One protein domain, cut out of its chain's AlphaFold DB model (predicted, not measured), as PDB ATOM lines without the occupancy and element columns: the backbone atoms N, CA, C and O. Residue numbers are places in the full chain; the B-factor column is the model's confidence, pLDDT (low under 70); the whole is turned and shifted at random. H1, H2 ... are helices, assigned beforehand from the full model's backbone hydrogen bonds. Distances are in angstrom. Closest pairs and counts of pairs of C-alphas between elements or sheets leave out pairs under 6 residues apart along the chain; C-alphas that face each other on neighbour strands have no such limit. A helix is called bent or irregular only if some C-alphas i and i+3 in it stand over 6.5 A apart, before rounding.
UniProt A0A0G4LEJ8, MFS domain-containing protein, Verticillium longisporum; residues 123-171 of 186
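AT A GLANCE: This is residues 123 to 171 of the 186 residues of the protein "MFS domain-containing protein" of Verticillium longisporum (UniProt A0A0G4LEJ8). One long helix, H2, is bent into a wide open V, and the short helix H1 packs on its first arm, H2a, while residues 161 to 171 of the second arm, H2b, stick out and add to the length. The 49 printed residues hold two named helices, H1 then H2, and no named strand: all helix. The whole is loose, with a radius of gyration of the C-alphas of 13.0 A and spans of 43 by 21 by 14 A.

HOW THE PARTS SIT: H2, residues 141 to 171, was assigned as one helix by its hydrogen bonds but is bent: C-alphas 150 and 153 are 8.2 A apart. Its arms H2a, residues 141 to 150, and H2b, residues 153 to 171, stand at a steep tilt of 63 degrees. H1, residues 130 to 134, touches H2a; their closest C-alphas, of Leu 133 and Tyr 148, are 4.8 A apart. H1 and H2b are close but not clearly touching, the closest C-alphas, of Ala 132 and Ser 155, being 6.8 A apart. In H1, H2a and H2b every O i to N i+4 pair is within hydrogen-bond range.

IN THESE COORDINATES: H2b measures 27.5 A, ending at C-alpha 171 (-8.571, 39.207, 24.984); H2a, 14.3 A, begins at C-alpha 141 (6.017, 41.477, 63.438). H1 measures 6.8 A.

THE WHOLE: The farthest C-alphas, of Phe 140 and Ser 171, are 43.2 A apart. The printed part has no cut, and the H1 to H2 link is short. Residues 152 to 164 and 166 to 171 have pLDDT under 70.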
ATOM      1  N   SER A 123      10.901  43.837  52.092       78.25
ATOM      2  CA  SER A 123      11.886  43.673  51.023       78.25
ATOM      3  C   SER A 123      11.817  42.292  50.361       78.25
ATOM      4  O   SER A 123      11.762  41.258  51.027       78.25
ATOM      5  N   GLY A 124      11.847  42.280  49.025       74.12
ATOM      6  CA  GLY A 124      11.900  41.052  48.226       74.12
ATOM      7  C   GLY A 124      10.595  40.252  48.172       74.12
ATOM      8  O   GLY A 124      10.619  39.107  47.726       74.12
ATOM      9  N   ARG A 125       9.467  40.829  48.609       78.44
ATOM     10  CA  ARG A 125       8.142  40.185  48.592       78.44
ATOM     11  C   ARG A 125       7.293  40.709  47.442       78.44
ATOM     12  O   ARG A 125       7.388  41.883  47.081       78.44
ATOM     13  N   SER A 126       6.453  39.851  46.861       78.31
ATOM     14  CA  SER A 126       5.483  40.305  45.863       78.31
ATOM     15  C   SER A 126       4.363  41.077  46.552       78.31
ATOM     16  O   SER A 126       3.917  40.706  47.638       78.31
ATOM     17  N   LEU A 127       3.868  42.128  45.904       71.25
ATOM     18  CA  LEU A 127       2.784  42.957  46.440       71.25
ATOM     19  C   LEU A 127       1.491  42.167  46.694       71.25
ATOM     20  O   LEU A 127       0.717  42.532  47.569       71.25
ATOM     21  N   GLU A 128       1.284  41.077  45.959       71.44
ATOM     22  CA  GLU A 128       0.138  40.168  46.091       71.44
ATOM     23  C   GLU A 128       0.248  39.260  47.327       71.44
ATOM     24  O   GLU A 128      -0.756  38.831  47.886       71.44
ATOM     25  N   SER A 129       1.472  38.986  47.791       73.25
ATOM     26  CA  SER A 129       1.726  38.160  48.981       73.25
ATOM     27  C   SER A 129       1.707  38.952  50.294       73.25
ATOM     28  O   SER A 129       1.712  38.359  51.373       73.25
ATOM     29  N   ILE A 130       1.635  40.288  50.223       80.62
ATOM     30  CA  ILE A 130       1.548  41.166  51.400       80.62
ATOM     31  C   ILE A 130       0.260  40.916  52.193       80.62
ATOM     32  O   ILE A 130       0.276  40.980  53.420       80.62
ATOM     33  N   ASP A 131      -0.832  40.517  51.542       78.38
ATOM     34  CA  ASP A 131      -2.081  40.203  52.245       78.38
ATOM     35  C   ASP A 131      -1.924  38.991  53.188       78.38
ATOM     36  O   ASP A 131      -2.517  38.956  54.268       78.38
ATOM     37  N   ALA A 132      -1.037  38.040  52.862       77.12
ATOM     38  CA  ALA A 132      -0.716  36.904  53.732       77.12
ATOM     39  C   ALA A 132       0.078  37.312  54.991       77.12
ATOM     40  O   ALA A 132       0.013  36.628  56.020       77.12
ATOM     41  N   LEU A 133       0.800  38.438  54.932       77.81
ATOM     42  CA  LEU A 133       1.531  39.021  56.062       77.81
ATOM     43  C   LEU A 133       0.559  39.579  57.110       77.81
ATOM     44  O   LEU A 133       0.736  39.356  58.309       77.81
ATOM     45  N   PHE A 134      -0.497  40.250  56.647       79.50
ATOM     46  CA  PHE A 134      -1.524  40.862  57.494       79.50
ATOM     47  C   PHE A 134      -2.678  39.918  57.860       79.50
ATOM     48  O   PHE A 134      -3.513  40.271  58.688       79.50
ATOM     49  N   ALA A 135      -2.707  38.695  57.320       78.75
ATOM     50  CA  ALA A 135      -3.671  37.662  57.710       78.75
ATOM     51  C   ALA A 135      -3.494  37.173  59.166       78.75
ATOM     52  O   ALA A 135      -4.387  36.530  59.727       78.75
ATOM     53  N   ALA A 136      -2.358  37.475  59.804       76.75
ATOM     54  CA  ALA A 136      -2.131  37.166  61.210       76.75
ATOM     55  C   ALA A 136      -3.026  38.020  62.129       76.75
ATOM     56  O   ALA A 136      -2.992  39.246  62.086       76.75
ATOM     57  N   ASN A 137      -3.729  37.388  63.077       75.81
ATOM     58  CA  ASN A 137      -4.471  38.075  64.151       75.81
ATOM     59  C   ASN A 137      -3.539  38.639  65.250       75.81
ATOM     60  O   ASN A 137      -3.745  38.419  66.443       75.81
ATOM     61  N   SER A 138      -2.454  39.312  64.870       81.75
ATOM     62  CA  SER A 138      -1.481  39.874  65.805       81.75
ATOM     63  C   SER A 138      -0.775  41.082  65.203       81.75
ATOM     64  O   SER A 138      -0.277  41.024  64.089       81.75
ATOM     65  N   ILE A 139      -0.619  42.127  66.015       79.44
ATOM     66  CA  ILE A 139       0.095  43.365  65.668       79.44
ATOM     67  C   ILE A 139       1.626  43.224  65.683       79.44
ATOM     68  O   ILE A 139       2.336  44.102  65.206       79.44
ATOM     69  N   PHE A 140       2.148  42.147  66.277       86.38
ATOM     70  CA  PHE A 140       3.587  41.913  66.367       86.38
ATOM     71  C   PHE A 140       4.153  41.307  65.084       86.38
ATOM     72  O   PHE A 140       3.667  40.276  64.607       86.38
ATOM     73  N   ASN A 141       5.260  41.886  64.617       84.62
ATOM     74  CA  ASN A 141       6.017  41.477  63.438       84.62
ATOM     75  C   ASN A 141       6.338  39.975  63.434       84.62
ATOM     76  O   ASN A 141       6.088  39.286  62.454       84.62
ATOM     77  N   THR A 142       6.776  39.415  64.564       82.56
ATOM     78  CA  THR A 142       7.116  37.984  64.662       82.56
ATOM     79  C   THR A 142       5.965  37.052  64.271       82.56
ATOM     80  O   THR A 142       6.204  35.965  63.750       82.56
ATOM     81  N   ASN A 143       4.718  37.445  64.530       81.94
ATOM     82  CA  ASN A 143       3.554  36.630  64.189       81.94
ATOM     83  C   ASN A 143       3.110  36.854  62.738       81.94
ATOM     84  O   ASN A 143       2.707  35.892  62.086       81.94
ATOM     85  N   MET A 144       3.242  38.083  62.226       83.25
ATOM     86  CA  MET A 144       3.031  38.392  60.805       83.25
ATOM     87  C   MET A 144       4.005  37.595  59.930       83.25
ATOM     88  O   MET A 144       3.594  36.928  58.983       83.25
ATOM     89  N   GLU A 145       5.276  37.549  60.324       83.06
ATOM     90  CA  GLU A 145       6.315  36.799  59.619       83.06
ATOM     91  C   GLU A 145       6.023  35.291  59.568       83.06
ATOM     92  O   GLU A 145       6.179  34.654  58.527       83.06
ATOM     93  N   ARG A 146       5.521  34.710  60.667       80.75
ATOM     94  CA  ARG A 146       5.087  33.302  60.680       80.75
ATOM     95  C   ARG A 146       3.907  33.045  59.746       80.75
ATOM     96  O   ARG A 146       3.871  31.996  59.113       80.75
ATOM     97  N   SER A 147       2.948  33.968  59.677       78.75
ATOM     98  CA  SER A 147       1.793  33.855  58.775       78.75
ATOM     99  C   SER A 147       2.230  33.880  57.314       78.75
ATOM    100  O   SER A 147       1.807  33.034  56.527       78.75
ATOM    101  N   TYR A 148       3.157  34.778  56.971       79.62
ATOM    102  CA  TYR A 148       3.743  34.834  55.637       79.62
ATOM    103  C   TYR A 148       4.468  33.532  55.274       79.62
ATOM    104  O   TYR A 148       4.236  32.982  54.204       79.62
ATOM    105  N   MET A 149       5.274  32.966  56.178       77.69
ATOM    106  CA  MET A 149       5.934  31.671  55.934       77.69
ATOM    107  C   MET A 149       4.947  30.510  55.731       77.69
ATOM    108  O   MET A 149       5.273  29.546  55.048       77.69
ATOM    109  N   ALA A 150       3.756  30.580  56.330       78.00
ATOM    110  CA  ALA A 150       2.744  29.538  56.199       78.00
ATOM    111  C   ALA A 150       1.900  29.660  54.915       78.00
ATOM    112  O   ALA A 150       1.420  28.645  54.409       78.00
ATOM    113  N   HIS A 151       1.688  30.880  54.403       72.56
ATOM    114  CA  HIS A 151       0.665  31.155  53.379       72.56
ATOM    115  C   HIS A 151       1.116  32.071  52.221       72.56
ATOM    116  O   HIS A 151       0.325  32.327  51.307       72.56
ATOM    117  N   GLY A 152       2.359  32.561  52.231       67.25
ATOM    118  CA  GLY A 152       2.881  33.553  51.284       67.25
ATOM    119  C   GLY A 152       2.956  33.050  49.843       67.25
ATOM    120  O   GLY A 152       2.421  33.700  48.945       67.25
ATOM    121  N   ASP A 153       3.527  31.861  49.627       65.12
ATOM    122  CA  ASP A 153       3.728  31.303  48.278       65.12
ATOM    123  C   ASP A 153       2.400  30.935  47.594       65.12
ATOM    124  O   ASP A 153       2.191  31.224  46.417       65.12
ATOM    125  N   VAL A 154       1.448  30.381  48.355       63.62
ATOM    126  CA  VAL A 154       0.121  29.987  47.840       63.62
ATOM    127  C   VAL A 154      -0.697  31.208  47.409       63.62
ATOM    128  O   VAL A 154      -1.443  31.155  46.431       63.62
ATOM    129  N   SER A 155      -0.554  32.321  48.131       63.28
ATOM    130  CA  SER A 155      -1.255  33.569  47.816       63.28
ATOM    131  C   SER A 155      -0.671  34.237  46.566       63.28
ATOM    132  O   SER A 155      -1.430  34.739  45.737       63.28
ATOM    133  N   ALA A 156       0.653  34.160  46.382       64.06
ATOM    134  CA  ALA A 156       1.336  34.648  45.184       64.06
ATOM    135  C   ALA A 156       0.956  33.848  43.921       64.06
ATOM    136  O   ALA A 156       0.662  34.438  42.881       64.06
ATOM    137  N   GLU A 157       0.897  32.514  43.999       63.03
ATOM    138  CA  GLU A 157       0.494  31.676  42.856       63.03
ATOM    139  C   GLU A 157      -0.968  31.908  42.448       63.03
ATOM    140  O   GLU A 157      -1.280  31.993  41.257       63.03
ATOM    141  N   ARG A 158      -1.869  32.060  43.427       63.62
ATOM    142  CA  ARG A 158      -3.297  32.293  43.171       63.62
ATOM    143  C   ARG A 158      -3.563  33.660  42.537       63.62
ATOM    144  O   ARG A 158      -4.316  33.726  41.570       63.62
ATOM    145  N   GLY A 159      -2.914  34.721  43.024       62.09
ATOM    146  CA  GLY A 159      -3.027  36.059  42.428       62.09
ATOM    147  C   GLY A 159      -2.564  36.096  40.966       62.09
ATOM    148  O   GLY A 159      -3.224  36.692  40.110       62.09
ATOM    149  N   ASN A 160      -1.485  35.376  40.646       63.41
ATOM    150  CA  ASN A 160      -0.972  35.281  39.279       63.41
ATOM    151  C   ASN A 160      -1.920  34.491  38.349       63.41
ATOM    152  O   ASN A 160      -2.105  34.856  37.187       63.41
ATOM    153  N   HIS A 161      -2.567  33.439  38.864       63.25
ATOM    154  CA  HIS A 161      -3.580  32.681  38.125       63.25
ATOM    155  C   HIS A 161      -4.836  33.521  37.842       63.25
ATOM    156  O   HIS A 161      -5.296  33.567  36.700       63.25
ATOM    157  N   ASP A 162      -5.362  34.239  38.838       67.62
ATOM    158  CA  ASP A 162      -6.549  35.089  38.670       67.62
ATOM    159  C   ASP A 162      -6.286  36.239  37.676       67.62
ATOM    160  O   ASP A 162      -7.130  36.546  36.830       67.62
ATOM    161  N   SER A 163      -5.070  36.794  37.682       63.28
ATOM    162  CA  SER A 163      -4.621  37.811  36.718       63.28
ATOM    163  C   SER A 163      -4.498  37.269  35.284       63.28
ATOM    164  O   SER A 163      -4.869  37.941  34.314       63.28
ATOM    165  N   GLN A 164      -4.020  36.031  35.118       66.44
ATOM    166  CA  GLN A 164      -3.966  35.363  33.810       66.44
ATOM    167  C   GLN A 164      -5.362  35.040  33.271       66.44
ATOM    168  O   GLN A 164      -5.624  35.248  32.087       66.44
ATOM    169  N   VAL A 165      -6.286  34.595  34.124       71.12
ATOM    170  CA  VAL A 165      -7.675  34.330  33.721       71.12
ATOM    171  C   VAL A 165      -8.389  35.630  33.335       71.12
ATOM    172  O   VAL A 165      -9.068  35.668  32.306       71.12
ATOM    173  N   ALA A 166      -8.189  36.713  34.093       67.00
ATOM    174  CA  ALA A 166      -8.748  38.025  33.772       67.00
ATOM    175  C   ALA A 166      -8.234  38.556  32.420       67.00
ATOM    176  O   ALA A 166      -9.036  38.931  31.564       67.00
ATOM    177  N   SER A 167      -6.919  38.506  32.177       62.94
ATOM    178  CA  SER A 167      -6.328  38.952  30.901       62.94
ATOM    179  C   SER A 167      -6.722  38.075  29.704       62.94
ATOM    180  O   SER A 167      -6.967  38.596  28.613       62.94
ATOM    181  N   ALA A 168      -6.866  36.761  29.896       65.81
ATOM    182  CA  ALA A 168      -7.376  35.862  28.864       65.81
ATOM    183  C   ALA A 168      -8.840  36.177  28.511       65.81
ATOM    184  O   ALA A 168      -9.193  36.186  27.328       65.81
ATOM    185  N   SER A 169      -9.672  36.496  29.507       61.66
ATOM    186  CA  SER A 169     -11.080  36.855  29.293       61.66
ATOM    187  C   SER A 169     -11.261  38.177  28.534       61.66
ATOM    188  O   SER A 169     -12.111  38.249  27.649       61.66
ATOM    189  N   ASP A 170     -10.408  39.175  28.788       59.00
ATOM    190  CA  ASP A 170     -10.441  40.485  28.116       59.00
ATOM    191  C   ASP A 170      -9.930  40.413  26.660       59.00
ATOM    192  O   ASP A 170     -10.390  41.128  25.769       59.00
ATOM    193  N   SER A 171      -9.031  39.466  26.360       58.97
ATOM    194  CA  SER A 171      -8.571  39.207  24.984       58.97
ATOM    195  C   SER A 171      -9.628  38.531  24.093       58.97
ATOM    196  O   SER A 171      -9.567  38.648  22.867       58.97
TER     197      SER A 171